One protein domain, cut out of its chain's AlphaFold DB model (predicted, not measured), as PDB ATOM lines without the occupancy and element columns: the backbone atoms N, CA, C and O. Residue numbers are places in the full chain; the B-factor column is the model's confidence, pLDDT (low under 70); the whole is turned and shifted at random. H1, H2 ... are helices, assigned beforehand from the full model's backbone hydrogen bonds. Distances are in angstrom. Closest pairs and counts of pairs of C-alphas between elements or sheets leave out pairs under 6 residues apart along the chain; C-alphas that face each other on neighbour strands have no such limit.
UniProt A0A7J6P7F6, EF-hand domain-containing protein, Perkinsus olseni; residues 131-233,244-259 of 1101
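What this domain is: This is residues 131 to 233 and 244 to 259 of the 1101 residues of the protein "EF-hand domain-containing protein" of Perkinsus olseni (UniProt A0A7J6P7F6). Four helices, H2, H3, H5 and H6, make an up-and-down bundle in which each runs against the one before it; they touch in a ring, H2 to H3 to H5 to H6 and back to H2, with their lines splayed. The helical hairpin of H2 and H3 runs along the longest axis, the short H1 and H4 sit at one end of it, and residues 163 to 169 and 226 to 233 stick out. The printed part has 119 residues with six named helices, H1 to H6 in order, and no named strand: all helix. It is only just compact, close to loose, with a radius of gyration of the C-alphas of 15.8 A, and elongated, spanning 50 by 31 by 22 A.

Where its parts are: Find C-alpha 131 at (48.657, 9.142, -27.756), where H1 begins; it covers residues 131 to 136. After Asp 137, H2 runs from 138 to 161, 34.7 A long. H3 begins at C-alpha 170 at (55.983, -18.688, -50.410) and runs to 194, 36.9 A. H4 is residues 200 to 203, H5 is 208 to 231 and 32.6 A long, and H6 is 244 to 257, 23.4 A long, ending at C-alpha 257 at (38.387, -10.203, -26.974).

How they stand to each other: Look first at the bundle. H2 and H3 touch at a shallow tilt of 25 degrees, opposite ways, their closest C-alphas, Asp 158 and Phe 173, 6.7 A apart. With residues 178 to 188 alone H3 touches residues 214 to 225 of H5, opposite ways at 37 degrees, only just a steep tilt; Thr 185 and Val 218 have the closest C-alphas, 6.3 A. H5 and H6 touch at a shallow tilt of 29 degrees, opposite ways, closest at C-alphas 217 and 251, 7.0 A. H6 touches H2 opposite ways at 36 degrees, only just steep, closest at C-alphas 152 and 252, 5.9 A. H2 and H5 are apart, and so are H3 and H6. At the end of H3, residues 190 to 194 alone touch H1, about perpendicular at 81 degrees, with C-alphas 132 and 194 closest at 4.0 A. H4 and H5 touch only at the corner, closest at C-alphas 202 and 208, 5.5 A. Every O i to N i+4 pair is within hydrogen-bond range in H1 and H3, 19 of 20 in H2 and in H5, and 0 of 10 in H6, where 11 of 11 O i to N i+3 pairs are; H4 is too short for an i+4 pair.

The domain as a whole: The C-alphas of Gly 165 and Arg 196 are farthest apart, 51.2 A. Residues 234 to 243 are cut out, with 18.1 A between C-alphas 233 and 244. Of the links printed whole, that from H2 to H3 is short and the others are tight. Mean pLDDT of the printed part is 76.0; 29 residues are under 70, among them 226 to 233 and 244 to 250.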
ATOM      1  N   VAL A 131      48.585  10.604 -27.579       79.38
ATOM      2  CA  VAL A 131      48.657   9.142 -27.756       79.38
ATOM      3  C   VAL A 131      47.625   8.426 -26.887       79.38
ATOM      4  O   VAL A 131      47.001   7.471 -27.340       79.38
ATOM      5  N   ALA A 132      47.394   8.914 -25.665       73.25
ATOM      6  CA  ALA A 132      46.340   8.378 -24.809       73.25
ATOM      7  C   ALA A 132      44.944   8.661 -25.385       73.25
ATOM      8  O   ALA A 132      44.088   7.782 -25.348       73.25
ATOM      9  N   LEU A 133      44.754   9.842 -25.990       74.69
ATOM     10  CA  LEU A 133      43.514  10.198 -26.684       74.69
ATOM     11  C   LEU A 133      43.252   9.271 -27.881       74.69
ATOM     12  O   LEU A 133      42.150   8.747 -28.020       74.69
ATOM     13  N   LEU A 134      44.285   8.999 -28.689       80.38
ATOM     14  CA  LEU A 134      44.205   8.071 -29.820       80.38
ATOM     15  C   LEU A 134      43.891   6.632 -29.378       80.38
ATOM     16  O   LEU A 134      43.068   5.968 -29.998       80.38
ATOM     17  N   ALA A 135      44.501   6.148 -28.290       76.12
ATOM     18  CA  ALA A 135      44.250   4.801 -27.769       76.12
ATOM     19  C   ALA A 135      42.820   4.622 -27.213       76.12
ATOM     20  O   ALA A 135      42.258   3.523 -27.276       76.12
ATOM     21  N   SER A 136      42.234   5.699 -26.680       70.69
ATOM     22  CA  SER A 136      40.851   5.727 -26.187       70.69
ATOM     23  C   SER A 136      39.800   5.954 -27.280       70.69
ATOM     24  O   SER A 136      38.614   5.763 -27.017       70.69
ATOM     25  N   ASP A 137      40.205   6.343 -28.495       78.81
ATOM     26  CA  ASP A 137      39.280   6.598 -29.601       78.81
ATOM     27  C   ASP A 137      38.633   5.288 -30.085       78.81
ATOM     28  O   ASP A 137      39.302   4.291 -30.380       78.81
ATOM     29  N   SER A 138      37.306   5.302 -30.209       72.31
ATOM     30  CA  SER A 138      36.515   4.171 -30.701       72.31
ATOM     31  C   SER A 138      36.909   3.767 -32.125       72.31
ATOM     32  O   SER A 138      36.839   2.589 -32.470       72.31
ATOM     33  N   ARG A 139      37.394   4.708 -32.951       78.94
ATOM     34  CA  ARG A 139      37.863   4.406 -34.319       78.94
ATOM     35  C   ARG A 139      39.112   3.529 -34.320       78.94
ATOM     36  O   ARG A 139      39.197   2.594 -35.109       78.94
ATOM     37  N   PHE A 140      40.055   3.799 -33.418       82.06
ATOM     38  CA  PHE A 140      41.268   2.996 -33.260       82.06
ATOM     39  C   PHE A 140      40.945   1.598 -32.714       82.06
ATOM     40  O   PHE A 140      41.500   0.604 -33.182       82.06
ATOM     41  N   GLN A 141      40.000   1.507 -31.774       74.94
ATOM     42  CA  GLN A 141      39.532   0.225 -31.236       74.94
ATOM     43  C   GLN A 141      38.836  -0.626 -32.308       74.94
ATOM     44  O   GLN A 141      39.139  -1.813 -32.428       74.94
ATOM     45  N   ASN A 142      37.981  -0.016 -33.133       77.62
ATOM     46  CA  ASN A 142      37.321  -0.694 -34.251       77.62
ATOM     47  C   ASN A 142      38.308  -1.081 -35.362       77.62
ATOM     48  O   ASN A 142      38.170  -2.141 -35.961       77.62
ATOM     49  N   TRP A 143      39.335  -0.268 -35.621       87.50
ATOM     50  CA  TRP A 143      40.400  -0.624 -36.562       87.50
ATOM     51  C   TRP A 143      41.185  -1.856 -36.094       87.50
ATOM     52  O   TRP A 143      41.328  -2.813 -36.852       87.50
ATOM     53  N   ALA A 144      41.626  -1.876 -34.832       80.44
ATOM     54  CA  ALA A 144      42.324  -3.028 -34.258       80.44
ATOM     55  C   ALA A 144      41.457  -4.300 -34.311       80.44
ATOM     56  O   ALA A 144      41.946  -5.386 -34.618       80.44
ATOM     57  N   LEU A 145      40.150  -4.150 -34.083       77.50
ATOM     58  CA  LEU A 145      39.173  -5.228 -34.201       77.50
ATOM     59  C   LEU A 145      39.123  -5.820 -35.620       77.50
ATOM     60  O   LEU A 145      39.171  -7.038 -35.781       77.50
ATOM     61  N   VAL A 146      39.073  -4.968 -36.647       84.06
ATOM     62  CA  VAL A 146      39.073  -5.399 -38.056       84.06
ATOM     63  C   VAL A 146      40.363  -6.144 -38.405       84.06
ATOM     64  O   VAL A 146      40.310  -7.181 -39.063       84.06
ATOM     65  N   VAL A 147      41.517  -5.676 -37.917       86.19
ATOM     66  CA  VAL A 147      42.813  -6.344 -38.138       86.19
ATOM     67  C   VAL A 147      42.836  -7.753 -37.529       86.19
ATOM     68  O   VAL A 147      43.357  -8.673 -38.158       86.19
ATOM     69  N   ILE A 148      42.237  -7.957 -36.349       83.38
ATOM     70  CA  ILE A 148      42.120  -9.286 -35.720       83.38
ATOM     71  C   ILE A 148      41.288 -10.238 -36.591       83.38
ATOM     72  O   ILE A 148      41.694 -11.379 -36.804       83.38
ATOM     73  N   VAL A 149      40.152  -9.772 -37.122       81.94
ATOM     74  CA  VAL A 149      39.280 -10.586 -37.989       81.94
ATOM     75  C   VAL A 149      39.993 -10.963 -39.285       81.94
ATOM     76  O   VAL A 149      39.997 -12.131 -39.666       81.94
ATOM     77  N   LEU A 150      40.645  -9.996 -39.937       87.00
ATOM     78  CA  LEU A 150      41.407 -10.245 -41.162       87.00
ATOM     79  C   LEU A 150      42.565 -11.222 -40.924       87.00
ATOM     80  O   LEU A 150      42.815 -12.081 -41.765       87.00
ATOM     81  N   ASN A 151      43.229 -11.144 -39.767       86.25
ATOM     82  CA  ASN A 151      44.281 -12.090 -39.407       86.25
ATOM     83  C   ASN A 151      43.739 -13.513 -39.198       86.25
ATOM     84  O   ASN A 151      44.375 -14.464 -39.637       86.25
ATOM     85  N   ALA A 152      42.563 -13.669 -38.586       80.75
ATOM     86  CA  ALA A 152      41.936 -14.980 -38.415       80.75
ATOM     87  C   ALA A 152      41.571 -15.629 -39.763       80.75
ATOM     88  O   ALA A 152      41.827 -16.815 -39.958       80.75
ATOM     89  N   VAL A 153      41.036 -14.846 -40.707       84.81
ATOM     90  CA  VAL A 153      40.753 -15.317 -42.075       84.81
ATOM     91  C   VAL A 153      42.048 -15.684 -42.803       84.81
ATOM     92  O   VAL A 153      42.119 -16.733 -43.438       84.81
ATOM     93  N   TRP A 154      43.093 -14.861 -42.669       86.12
ATOM     94  CA  TRP A 154      44.396 -15.121 -43.282       86.12
ATOM     95  C   TRP A 154      45.037 -16.423 -42.794       86.12
ATOM     96  O   TRP A 154      45.591 -17.149 -43.607       86.12
ATOM     97  N   ILE A 155      44.913 -16.760 -41.503       80.62
ATOM     98  CA  ILE A 155      45.417 -18.033 -40.952       80.62
ATOM     99  C   ILE A 155      44.770 -19.238 -41.654       80.62
ATOM    100  O   ILE A 155      45.457 -20.219 -41.921       80.62
ATOM    101  N   GLY A 156      43.475 -19.168 -41.982       78.94
ATOM    102  CA  GLY A 156      42.803 -20.225 -42.747       78.94
ATOM    103  C   GLY A 156      43.315 -20.329 -44.187       78.94
ATOM    104  O   GLY A 156      43.572 -21.424 -44.673       78.94
ATOM    105  N   ILE A 157      43.524 -19.185 -44.850       83.12
ATOM    106  CA  ILE A 157      44.059 -19.140 -46.221       83.12
ATOM    107  C   ILE A 157      45.497 -19.676 -46.273       83.12
ATOM    108  O   ILE A 157      45.828 -20.419 -47.198       83.12
ATOM    109  N   ASP A 158      46.328 -19.313 -45.290       79.19
ATOM    110  CA  ASP A 158      47.695 -19.817 -45.136       79.19
ATOM    111  C   ASP A 158      47.697 -21.342 -44.981       79.19
ATOM    112  O   ASP A 158      48.381 -22.020 -45.736       79.19
ATOM    113  N   GLU A 159      46.885 -21.910 -44.084       75.44
ATOM    114  CA  GLU A 159      46.861 -23.366 -43.873       75.44
ATOM    115  C   GLU A 159      46.450 -24.148 -45.138       75.44
ATOM    116  O   GLU A 159      47.062 -25.168 -45.449       75.44
ATOM    117  N   ASP A 160      45.474 -23.649 -45.906       77.31
ATOM    118  CA  ASP A 160      44.985 -24.332 -47.114       77.31
ATOM    119  C   ASP A 160      45.951 -24.231 -48.310       77.31
ATOM    120  O   ASP A 160      46.023 -25.145 -49.137       77.31
ATOM    121  N   HIS A 161      46.686 -23.120 -48.439       75.50
ATOM    122  CA  HIS A 161      47.459 -22.809 -49.653       75.50
ATOM    123  C   HIS A 161      48.982 -22.780 -49.442       75.50
ATOM    124  O   HIS A 161      49.725 -22.714 -50.425       75.50
ATOM    125  N   ASN A 162      49.481 -22.884 -48.209       72.19
ATOM    126  CA  ASN A 162      50.913 -22.899 -47.888       72.19
ATOM    127  C   ASN A 162      51.466 -24.335 -47.791       72.19
ATOM    128  O   ASN A 162      51.965 -24.783 -46.757       72.19
ATOM    129  N   TYR A 163      51.376 -25.085 -48.893       71.50
ATOM    130  CA  TYR A 163      51.994 -26.407 -49.032       71.50
ATOM    131  C   TYR A 163      52.863 -26.487 -50.288       71.50
ATOM    132  O   TYR A 163      52.684 -25.750 -51.261       71.50
ATOM    133  N   LYS A 164      53.828 -27.416 -50.285       57.97
ATOM    134  CA  LYS A 164      54.708 -27.656 -51.436       57.97
ATOM    135  C   LYS A 164      53.875 -28.146 -52.629       57.97
ATOM    136  O   LYS A 164      53.551 -29.326 -52.698       57.97
ATOM    137  N   GLY A 165      53.535 -27.238 -53.549       63.12
ATOM    138  CA  GLY A 165      52.774 -27.538 -54.771       63.12
ATOM    139  C   GLY A 165      51.674 -26.534 -55.141       63.12
ATOM    140  O   GLY A 165      51.131 -26.640 -56.235       63.12
ATOM    141  N   SER A 166      51.367 -25.546 -54.292       67.88
ATOM    142  CA  SER A 166      50.219 -24.637 -54.474       67.88
ATOM    143  C   SER A 166      50.358 -23.567 -55.572       67.88
ATOM    144  O   SER A 166      49.408 -22.837 -55.838       67.88
ATOM    145  N   GLY A 167      51.520 -23.444 -56.225       68.31
ATOM    146  CA  GLY A 167      51.753 -22.498 -57.329       68.31
ATOM    147  C   GLY A 167      51.852 -21.016 -56.927       68.31
ATOM    148  O   GLY A 167      52.213 -20.189 -57.763       68.31
ATOM    149  N   ILE A 168      51.591 -20.674 -55.662       75.00
ATOM    150  CA  ILE A 168      51.749 -19.324 -55.104       75.00
ATOM    151  C   ILE A 168      53.155 -19.213 -54.484       75.00
ATOM    152  O   ILE A 168      53.556 -20.112 -53.740       75.00
ATOM    153  N   PRO A 169      53.933 -18.147 -54.759       77.12
ATOM    154  CA  PRO A 169      55.243 -17.970 -54.137       77.12
ATOM    155  C   PRO A 169      55.132 -17.901 -52.607       77.12
ATOM    156  O   PRO A 169      54.362 -17.091 -52.092       77.12
ATOM    157  N   LEU A 170      55.949 -18.682 -51.885       68.62
ATOM    158  CA  LEU A 170      55.983 -18.688 -50.410       68.62
ATOM    159  C   LEU A 170      56.176 -17.277 -49.822       68.62
ATOM    160  O   LEU A 170      55.562 -16.939 -48.815       68.62
ATOM    161  N   ALA A 171      56.920 -16.417 -50.526       73.81
ATOM    162  CA  ALA A 171      57.153 -15.026 -50.144       73.81
ATOM    163  C   ALA A 171      55.862 -14.203 -49.948       73.81
ATOM    164  O   ALA A 171      55.868 -13.227 -49.202       73.81
ATOM    165  N   VAL A 172      54.748 -14.565 -50.599       78.31
ATOM    166  CA  VAL A 172      53.459 -13.874 -50.422       78.31
ATOM    167  C   VAL A 172      52.890 -14.123 -49.023       78.31
ATOM    168  O   VAL A 172      52.371 -13.195 -48.397       78.31
ATOM    169  N   PHE A 173      53.019 -15.351 -48.514       78.88
ATOM    170  CA  PHE A 173      52.561 -15.719 -47.175       78.88
ATOM    171  C   PHE A 173      53.425 -15.059 -46.099       78.88
ATOM    172  O   PHE A 173      52.885 -14.446 -45.174       78.88
ATOM    173  N   ASP A 174      54.746 -15.043 -46.309       74.81
ATOM    174  CA  ASP A 174      55.697 -14.356 -45.431       74.81
ATOM    175  C   ASP A 174      55.393 -12.853 -45.340       74.81
ATOM    176  O   ASP A 174      55.323 -12.291 -44.245       74.81
ATOM    177  N   VAL A 175      55.139 -12.182 -46.470       81.44
ATOM    178  CA  VAL A 175      54.771 -10.753 -46.488       81.44
ATOM    179  C   VAL A 175      53.480 -10.500 -45.704       81.44
ATOM    180  O   VAL A 175      53.408  -9.533 -44.941       81.44
ATOM    181  N   GLY A 176      52.480 -11.375 -45.838       81.81
ATOM    182  CA  GLY A 176      51.241 -11.299 -45.061       81.81
ATOM    183  C   GLY A 176      51.490 -11.365 -43.552       81.81
ATOM    184  O   GLY A 176      50.972 -10.534 -42.800       81.81
ATOM    185  N   GLU A 177      52.340 -12.290 -43.099       81.25
ATOM    186  CA  GLU A 177      52.706 -12.409 -41.682       81.25
ATOM    187  C   GLU A 177      53.415 -11.159 -41.142       81.25
ATOM    188  O   GLU A 177      53.110 -10.702 -40.035       81.25
ATOM    189  N   HIS A 178      54.298 -10.553 -41.940       83.81
ATOM    190  CA  HIS A 178      55.002  -9.323 -41.566       83.81
ATOM    191  C   HIS A 178      54.050  -8.126 -41.438       83.81
ATOM    192  O   HIS A 178      54.186  -7.331 -40.505       83.81
ATOM    193  N   ILE A 179      53.059  -8.010 -42.331       86.50
ATOM    194  CA  ILE A 179      52.053  -6.937 -42.287       86.50
ATOM    195  C   ILE A 179      51.226  -7.033 -41.000       86.50
ATOM    196  O   ILE A 179      51.112  -6.052 -40.260       86.50
ATOM    197  N   PHE A 180      50.691  -8.217 -40.684       86.81
ATOM    198  CA  PHE A 180      49.922  -8.405 -39.452       86.81
ATOM    199  C   PHE A 180      50.794  -8.235 -38.204       86.81
ATOM    200  O   PHE A 180      50.384  -7.559 -37.256       86.81
ATOM    201  N   GLY A 181      52.016  -8.777 -38.214       83.44
ATOM    202  CA  GLY A 181      52.996  -8.590 -37.144       83.44
ATOM    203  C   GLY A 181      53.272  -7.111 -36.862       83.44
ATOM    204  O   GLY A 181      53.266  -6.693 -35.699       83.44
ATOM    205  N   PHE A 182      53.417  -6.293 -37.907       87.12
ATOM    206  CA  PHE A 182      53.578  -4.845 -37.779       87.12
ATOM    207  C   PHE A 182      52.340  -4.173 -37.177       87.12
ATOM    208  O   PHE A 182      52.469  -3.426 -36.205       87.12
ATOM    209  N   CYS A 183      51.137  -4.465 -37.685       88.19
ATOM    210  CA  CYS A 183      49.898  -3.871 -37.170       88.19
ATOM    211  C   CYS A 183      49.677  -4.172 -35.678       88.19
ATOM    212  O   CYS A 183      49.315  -3.270 -34.921       88.19
ATOM    213  N   PHE A 184      49.952  -5.399 -35.230       87.12
ATOM    214  CA  PHE A 184      49.806  -5.773 -33.818       87.12
ATOM    215  C   PHE A 184      50.903  -5.191 -32.924       87.12
ATOM    216  O   PHE A 184      50.637  -4.795 -31.787       87.12
ATOM    217  N   THR A 185      52.129  -5.085 -33.441       86.94
ATOM    218  CA  THR A 185      53.223  -4.393 -32.745       86.94
ATOM    219  C   THR A 185      52.902  -2.907 -32.580       86.94
ATOM    220  O   THR A 185      53.110  -2.334 -31.510       86.94
ATOM    221  N   PHE A 186      52.316  -2.287 -33.604       88.44
ATOM    222  CA  PHE A 186      51.838  -0.912 -33.547       88.44
ATOM    223  C   PHE A 186      50.698  -0.742 -32.528       88.44
ATOM    224  O   PHE A 186      50.746   0.161 -31.692       88.44
ATOM    225  N   GLU A 187      49.711  -1.644 -32.531       87.25
ATOM    226  CA  GLU A 187      48.591  -1.634 -31.583       87.25
ATOM    227  C   GLU A 187      49.065  -1.696 -30.121       87.25
ATOM    228  O   GLU A 187      48.646  -0.878 -29.293       87.25
ATOM    229  N   ILE A 188      49.954  -2.643 -29.793       85.88
ATOM    230  CA  ILE A 188      50.438  -2.825 -28.416       85.88
ATOM    231  C   ILE A 188      51.340  -1.665 -27.978       85.88
ATOM    232  O   ILE A 188      51.252  -1.216 -26.831       85.88
ATOM    233  N   LEU A 189      52.143  -1.112 -28.895       87.31
ATOM    234  CA  LEU A 189      53.012   0.030 -28.625       87.31
ATOM    235  C   LEU A 189      52.199   1.277 -28.265       87.31
ATOM    236  O   LEU A 189      52.483   1.921 -27.253       87.31
ATOM    237  N   ILE A 190      51.147   1.587 -29.030       85.19
ATOM    238  CA  ILE A 190      50.251   2.717 -28.740       85.19
ATOM    239  C   ILE A 190      49.592   2.561 -27.363       85.19
ATOM    240  O   ILE A 190      49.511   3.531 -26.607       85.19
ATOM    241  N   ARG A 191      49.205   1.339 -26.971       81.62
ATOM    242  CA  ARG A 191      48.632   1.082 -25.637       81.62
ATOM    243  C   ARG A 191      49.624   1.250 -24.504       81.62
ATOM    244  O   ARG A 191      49.285   1.877 -23.508       81.62
ATOM    245  N   ILE A 192      50.847   0.744 -24.645       85.06
ATOM    246  CA  ILE A 192      51.906   0.952 -23.643       85.06
ATOM    247  C   ILE A 192      52.218   2.453 -23.521       85.06
ATOM    248  O   ILE A 192      52.398   2.992 -22.420       85.06
ATOM    249  N   LEU A 193      52.241   3.171 -24.647       84.50
ATOM    250  CA  LEU A 193      52.491   4.609 -24.677       84.50
ATOM    251  C   LEU A 193      51.343   5.444 -24.078       84.50
ATOM    252  O   LEU A 193      51.623   6.523 -23.553       84.50
ATOM    253  N   ALA A 194      50.112   4.927 -24.053       81.38
ATOM    254  CA  ALA A 194      48.945   5.600 -23.482       81.38
ATOM    255  C   ALA A 194      48.963   5.715 -21.941       81.38
ATOM    256  O   ALA A 194      48.420   6.678 -21.398       81.38
ATOM    257  N   TYR A 195      49.618   4.793 -21.224       80.06
ATOM    258  CA  TYR A 195      49.730   4.864 -19.758       80.06
ATOM    259  C   TYR A 195      50.732   5.943 -19.309       80.06
ATOM    260  O   TYR A 195      51.846   6.040 -19.836       80.06
ATOM    261  N   ARG A 196      50.366   6.721 -18.282       76.81
ATOM    262  CA  ARG A 196      51.194   7.774 -17.666       76.81
ATOM    263  C   ARG A 196      52.463   7.197 -17.038       76.81
ATOM    264  O   ARG A 196      53.546   7.724 -17.273       76.81
ATOM    265  N   LYS A 197      52.351   6.092 -16.290       80.31
ATOM    266  CA  LYS A 197      53.494   5.277 -15.845       80.31
ATOM    267  C   LYS A 197      53.492   3.955 -16.606       80.31
ATOM    268  O   LYS A 197      52.512   3.220 -16.570       80.31
ATOM    269  N   LYS A 198      54.601   3.610 -17.265       81.88
ATOM    270  CA  LYS A 198      54.685   2.393 -18.101       81.88
ATOM    271  C   LYS A 198      54.528   1.095 -17.305       81.88
ATOM    272  O   LYS A 198      54.025   0.114 -17.835       81.88
ATOM    273  N   ALA A 199      54.872   1.116 -16.018       77.81
ATOM    274  CA  ALA A 199      54.649  -0.004 -15.109       77.81
ATOM    275  C   ALA A 199      53.156  -0.323 -14.883       77.81
ATOM    276  O   ALA A 199      52.826  -1.466 -14.569       77.81
ATOM    277  N   ASP A 200      52.249   0.641 -15.078       79.75
ATOM    278  CA  ASP A 200      50.812   0.439 -14.851       79.75
ATOM    279  C   ASP A 200      50.190  -0.463 -15.928       79.75
ATOM    280  O   ASP A 200      49.262  -1.212 -15.633       79.75
ATOM    281  N   PHE A 201      50.781  -0.511 -17.131       81.19
ATOM    282  CA  PHE A 201      50.398  -1.454 -18.191       81.19
ATOM    283  C   PHE A 201      50.445  -2.917 -17.711       81.19
ATOM    284  O   PHE A 201      49.577  -3.721 -18.060       81.19
ATOM    285  N   PHE A 202      51.427  -3.245 -16.865       80.19
ATOM    286  CA  PHE A 202      51.644  -4.585 -16.312       80.19
ATOM    287  C   PHE A 202      50.917  -4.834 -14.985       80.19
ATOM    288  O   PHE A 202      50.830  -5.982 -14.550       80.19
ATOM    289  N   ASN A 203      50.396  -3.788 -14.338       75.75
ATOM    290  CA  ASN A 203      49.834  -3.856 -12.985       75.75
ATOM    291  C   ASN A 203      48.336  -3.503 -12.908       75.75
ATOM    292  O   ASN A 203      47.746  -3.607 -11.832       75.75
ATOM    293  N   ASP A 204      47.696  -3.147 -14.025       74.12
ATOM    294  CA  ASP A 204      46.261  -2.846 -14.090       74.12
ATOM    295  C   ASP A 204      45.402  -4.066 -13.702       74.12
ATOM    296  O   ASP A 204      45.288  -5.032 -14.450       74.12
ATOM    297  N   LYS A 205      44.730  -4.034 -12.544       65.94
ATOM    298  CA  LYS A 205      43.921  -5.163 -12.036       65.94
ATOM    299  C   LYS A 205      42.853  -5.678 -13.014       65.94
ATOM    300  O   LYS A 205      42.451  -6.834 -12.890       65.94
ATOM    301  N   HIS A 206      42.381  -4.859 -13.954       62.19
ATOM    302  CA  HIS A 206      41.319  -5.241 -14.889       62.19
ATOM    303  C   HIS A 206      41.836  -5.676 -16.256       62.19
ATOM    304  O   HIS A 206      41.275  -6.601 -16.844       62.19
ATOM    305  N   LEU A 207      42.895  -5.035 -16.750       68.19
ATOM    306  CA  LEU A 207      43.420  -5.268 -18.099       68.19
ATOM    307  C   LEU A 207      44.752  -6.030 -18.112       68.19
ATOM    308  O   LEU A 207      45.153  -6.493 -19.171       68.19
ATOM    309  N   ARG A 208      45.404  -6.248 -16.958       73.69
ATOM    310  CA  ARG A 208      46.723  -6.901 -16.839       73.69
ATOM    311  C   ARG A 208      46.804  -8.238 -17.556       73.69
ATOM    312  O   ARG A 208      47.762  -8.458 -18.283       73.69
ATOM    313  N   LEU A 209      45.834  -9.130 -17.347       71.88
ATOM    314  CA  LEU A 209      45.863 -10.451 -17.984       71.88
ATOM    315  C   LEU A 209      45.833 -10.329 -19.509       71.88
ATOM    316  O   LEU A 209      46.638 -10.969 -20.169       71.88
ATOM    317  N   TRP A 210      44.969  -9.470 -20.047       74.50
ATOM    318  CA  TRP A 210      44.836  -9.262 -21.488       74.50
ATOM    319  C   TRP A 210      46.022  -8.502 -22.087       74.50
ATOM    320  O   TRP A 210      46.528  -8.898 -23.126       74.50
ATOM    321  N   ASN A 211      46.529  -7.477 -21.402       81.38
ATOM    322  CA  ASN A 211      47.697  -6.701 -21.825       81.38
ATOM    323  C   ASN A 211      48.973  -7.552 -21.856       81.38
ATOM    324  O   ASN A 211      49.737  -7.479 -22.814       81.38
ATOM    325  N   ILE A 212      49.202  -8.369 -20.818       81.38
ATOM    326  CA  ILE A 212      50.340  -9.298 -20.766       81.38
ATOM    327  C   ILE A 212      50.171 -10.386 -21.823       81.38
ATOM    328  O   ILE A 212      51.131 -10.707 -22.510       81.38
ATOM    329  N   PHE A 213      48.964 -10.928 -21.978       77.50
ATOM    330  CA  PHE A 213      48.683 -11.952 -22.977       77.50
ATOM    331  C   PHE A 213      48.919 -11.450 -24.409       77.50
ATOM    332  O   PHE A 213      49.661 -12.085 -25.156       77.50
ATOM    333  N   ASP A 214      48.374 -10.285 -24.771       77.88
ATOM    334  CA  ASP A 214      48.568  -9.665 -26.086       77.88
ATOM    335  C   ASP A 214      50.051  -9.344 -26.328       77.88
ATOM    336  O   ASP A 214      50.572  -9.631 -27.407       77.88
ATOM    337  N   LEU A 215      50.757  -8.828 -25.312       85.56
ATOM    338  CA  LEU A 215      52.199  -8.589 -25.384       85.56
ATOM    339  C   LEU A 215      52.983  -9.890 -25.595       85.56
ATOM    340  O   LEU A 215      53.858  -9.930 -26.454       85.56
ATOM    341  N   CYS A 216      52.663 -10.960 -24.863       82.69
ATOM    342  CA  CYS A 216      53.287 -12.269 -25.045       82.69
ATOM    343  C   CYS A 216      53.043 -12.813 -26.454       82.69
ATOM    344  O   CYS A 216      53.979 -13.312 -27.069       82.69
ATOM    345  N   LEU A 217      51.825 -12.687 -26.992       82.12
ATOM    346  CA  LEU A 217      51.528 -13.115 -28.359       82.12
ATOM    347  C   LEU A 217      52.318 -12.308 -29.395       82.12
ATOM    348  O   LEU A 217      52.851 -12.894 -30.327       82.12
ATOM    349  N   VAL A 218      52.423 -10.984 -29.239       85.81
ATOM    350  CA  VAL A 218      53.229 -10.145 -30.145       85.81
ATOM    351  C   VAL A 218      54.714 -10.496 -30.043       85.81
ATOM    352  O   VAL A 218      55.371 -10.644 -31.067       85.81
ATOM    353  N   VAL A 219      55.242 -10.701 -28.834       84.06
ATOM    354  CA  VAL A 219      56.637 -11.126 -28.635       84.06
ATOM    355  C   VAL A 219      56.886 -12.500 -29.252       84.06
ATOM    356  O   VAL A 219      57.897 -12.672 -29.918       84.06
ATOM    357  N   MET A 220      55.961 -13.452 -29.108       76.25
ATOM    358  CA  MET A 220      56.051 -14.761 -29.762       76.25
ATOM    359  C   MET A 220      56.029 -14.642 -31.289       76.25
ATOM    360  O   MET A 220      56.811 -15.320 -31.938       76.25
ATOM    361  N   MET A 221      55.208 -13.749 -31.859       78.88
ATOM    362  CA  MET A 221      55.197 -13.476 -33.306       78.88
ATOM    363  C   MET A 221      56.523 -12.875 -33.785       78.88
ATOM    364  O   MET A 221      57.042 -13.274 -34.818       78.88
ATOM    365  N   ILE A 222      57.095 -11.939 -33.026       79.94
ATOM    366  CA  ILE A 222      58.403 -11.349 -33.334       79.94
ATOM    367  C   ILE A 222      59.493 -12.421 -33.222       79.94
ATOM    368  O   ILE A 222      60.325 -12.540 -34.111       79.94
ATOM    369  N   ILE A 223      59.481 -13.233 -32.165       75.69
ATOM    370  CA  ILE A 223      60.413 -14.355 -32.014       75.69
ATOM    371  C   ILE A 223      60.275 -15.302 -33.204       75.69
ATOM    372  O   ILE A 223      61.279 -15.643 -33.799       75.69
ATOM    373  N   GLU A 224      59.069 -15.683 -33.609       71.44
ATOM    374  CA  GLU A 224      58.848 -16.560 -34.761       71.44
ATOM    375  C   GLU A 224      59.432 -15.972 -36.055       71.44
ATOM    376  O   GLU A 224      60.223 -16.641 -36.712       71.44
ATOM    377  N   ILE A 225      59.145 -14.700 -36.356       72.69
ATOM    378  CA  ILE A 225      59.635 -14.013 -37.563       72.69
ATOM    379  C   ILE A 225      61.168 -13.868 -37.555       72.69
ATOM    380  O   ILE A 225      61.823 -14.137 -38.557       72.69
ATOM    381  N   TRP A 226      61.761 -13.450 -36.433       69.69
ATOM    382  CA  TRP A 226      63.190 -13.121 -36.363       69.69
ATOM    383  C   TRP A 226      64.081 -14.321 -36.008       69.69
ATOM    384  O   TRP A 226      65.200 -14.415 -36.502       69.69
ATOM    385  N   VAL A 227      63.615 -15.251 -35.168       63.88
ATOM    386  CA  VAL A 227      64.391 -16.429 -34.733       63.88
ATOM    387  C   VAL A 227      64.387 -17.525 -35.790       63.88
ATOM    388  O   VAL A 227      65.435 -18.132 -35.996       63.88
ATOM    389  N   LEU A 228      63.276 -17.756 -36.502       62.72
ATOM    390  CA  LEU A 228      63.276 -18.716 -37.614       62.72
ATOM    391  C   LEU A 228      64.133 -18.219 -38.784       62.72
ATOM    392  O   LEU A 228      64.830 -19.026 -39.381       62.72
ATOM    393  N   LEU A 229      64.173 -16.904 -39.038       63.78
ATOM    394  CA  LEU A 229      65.037 -16.302 -40.060       63.78
ATOM    395  C   LEU A 229      66.539 -16.464 -39.751       63.78
ATOM    396  O   LEU A 229      67.340 -16.643 -40.662       63.78
ATOM    397  N   ILE A 230      66.931 -16.399 -38.472       62.91
ATOM    398  CA  ILE A 230      68.338 -16.522 -38.045       62.91
ATOM    399  C   ILE A 230      68.773 -17.994 -37.933       62.91
ATOM    400  O   ILE A 230      69.928 -18.313 -38.209       62.91
ATOM    401  N   LEU A 231      67.870 -18.898 -37.528       60.59
ATOM    402  CA  LEU A 231      68.162 -20.329 -37.352       60.59
ATOM    403  C   LEU A 231      68.094 -21.147 -38.650       60.59
ATOM    404  O   LEU A 231      68.572 -22.281 -38.658       60.59
ATOM    405  N   ASP A 232      67.571 -20.587 -39.745       52.59
ATOM    406  CA  ASP A 232      67.596 -21.219 -41.078       52.59
ATOM    407  C   ASP A 232      69.020 -21.308 -41.676       52.59
ATOM    408  O   ASP A 232      69.219 -21.812 -42.779       52.59
ATOM    409  N   ALA A 233      70.034 -20.847 -40.933       53.19
ATOM    410  CA  ALA A 233      71.440 -20.947 -41.301       53.19
ATOM    411  C   ALA A 233      72.077 -22.332 -41.039       53.19
ATOM    412  O   ALA A 233      73.125 -22.593 -41.618       53.19
ATOM    413  N   LEU A 244      56.275 -25.980 -32.401       58.47
ATOM    414  CA  LEU A 244      56.196 -24.530 -32.173       58.47
ATOM    415  C   LEU A 244      55.390 -23.825 -33.268       58.47
ATOM    416  O   LEU A 244      54.768 -22.808 -32.980       58.47
ATOM    417  N   ARG A 245      55.301 -24.400 -34.476       64.44
ATOM    418  CA  ARG A 245      54.444 -23.869 -35.547       64.44
ATOM    419  C   ARG A 245      52.963 -23.952 -35.181       64.44
ATOM    420  O   ARG A 245      52.203 -23.086 -35.578       64.44
ATOM    421  N   LEU A 246      52.538 -24.907 -34.343       64.81
ATOM    422  CA  LEU A 246      51.154 -24.961 -33.839       64.81
ATOM    423  C   LEU A 246      50.824 -23.803 -32.881       64.81
ATOM    424  O   LEU A 246      49.650 -23.485 -32.688       64.81
ATOM    425  N   LEU A 247      51.833 -23.130 -32.306       62.34
ATOM    426  CA  LEU A 247      51.617 -21.950 -31.460       62.34
ATOM    427  C   LEU A 247      51.080 -20.756 -32.262       62.34
ATOM    428  O   LEU A 247      50.440 -19.888 -31.666       62.34
ATOM    429  N   ARG A 248      51.228 -20.740 -33.597       66.69
ATOM    430  CA  ARG A 248      50.618 -19.720 -34.472       66.69
ATOM    431  C   ARG A 248      49.089 -19.705 -34.380       66.69
ATOM    432  O   ARG A 248      48.483 -18.640 -34.463       66.69
ATOM    433  N   LEU A 249      48.461 -20.849 -34.083       68.94
ATOM    434  CA  LEU A 249      47.010 -20.959 -33.879       68.94
ATOM    435  C   LEU A 249      46.535 -20.260 -32.598       68.94
ATOM    436  O   LEU A 249      45.373 -19.865 -32.510       68.94
ATOM    437  N   LEU A 250      47.423 -20.023 -31.622       68.44
ATOM    438  CA  LEU A 250      47.074 -19.243 -30.430       68.44
ATOM    439  C   LEU A 250      46.694 -17.801 -30.783       68.44
ATOM    440  O   LEU A 250      45.985 -17.163 -30.007       68.44
ATOM    441  N   ARG A 251      47.078 -17.291 -31.961       71.44
ATOM    442  CA  ARG A 251      46.668 -15.965 -32.447       71.44
ATOM    443  C   ARG A 251      45.138 -15.866 -32.631       71.44
ATOM    444  O   ARG A 251      44.586 -14.796 -32.383       71.44
ATOM    445  N   ILE A 252      44.434 -16.975 -32.919       72.44
ATOM    446  CA  ILE A 252      42.955 -17.035 -33.031       72.44
ATOM    447  C   ILE A 252      42.268 -16.662 -31.710       72.44
ATOM    448  O   ILE A 252      41.185 -16.080 -31.706       72.44
ATOM    449  N   THR A 253      42.915 -16.910 -30.568       68.56
ATOM    450  CA  THR A 253      42.356 -16.564 -29.248       68.56
ATOM    451  C   THR A 253      42.132 -15.060 -29.061       68.56
ATOM    452  O   THR A 253      41.353 -14.667 -28.193       68.56
ATOM    453  N   ARG A 254      42.733 -14.205 -29.903       71.44
ATOM    454  CA  ARG A 254      42.457 -12.759 -29.928       71.44
ATOM    455  C   ARG A 254      40.997 -12.445 -30.267       71.44
ATOM    456  O   ARG A 254      40.484 -11.431 -29.802       71.44
ATOM    457  N   VAL A 255      40.301 -13.337 -30.980       69.94
ATOM    458  CA  VAL A 255      38.858 -13.223 -31.263       69.94
ATOM    459  C   VAL A 255      38.026 -13.259 -29.973       69.94
ATOM    460  O   VAL A 255      36.998 -12.592 -29.884       69.94
ATOM    461  N   PHE A 256      38.496 -13.923 -28.907       66.12
ATOM    462  CA  PHE A 256      37.801 -13.937 -27.609       66.12
ATOM    463  C   PHE A 256      37.694 -12.562 -26.950       66.12
ATOM    464  O   PHE A 256      36.878 -12.363 -26.052       66.12
ATOM    465  N   ARG A 257      38.483 -11.592 -27.411       64.44
ATOM    466  CA  ARG A 257      38.387 -10.203 -26.974       64.44
ATOM    467  C   ARG A 257      37.225  -9.444 -27.618       64.44
ATOM    468  O   ARG A 257      36.784  -8.444 -27.058       64.44
ATOM    469  N   MET A 258      36.736  -9.914 -28.765       62.19
ATOM    470  CA  MET A 258      35.621  -9.308 -29.500       62.19
ATOM    471  C   MET A 258      34.277  -9.559 -28.816       62.19
ATOM    472  O   MET A 258      33.361  -8.758 -28.965       62.19
ATOM    473  N   VAL A 259      34.179 -10.657 -28.058       58.44
ATOM    474  CA  VAL A 259      32.938 -11.126 -27.437       58.44
ATOM    475  C   VAL A 259      33.155 -11.264 -25.925       58.44
ATOM    476  O   VAL A 259      33.501 -12.344 -25.434       58.44
TER     477      VAL A 259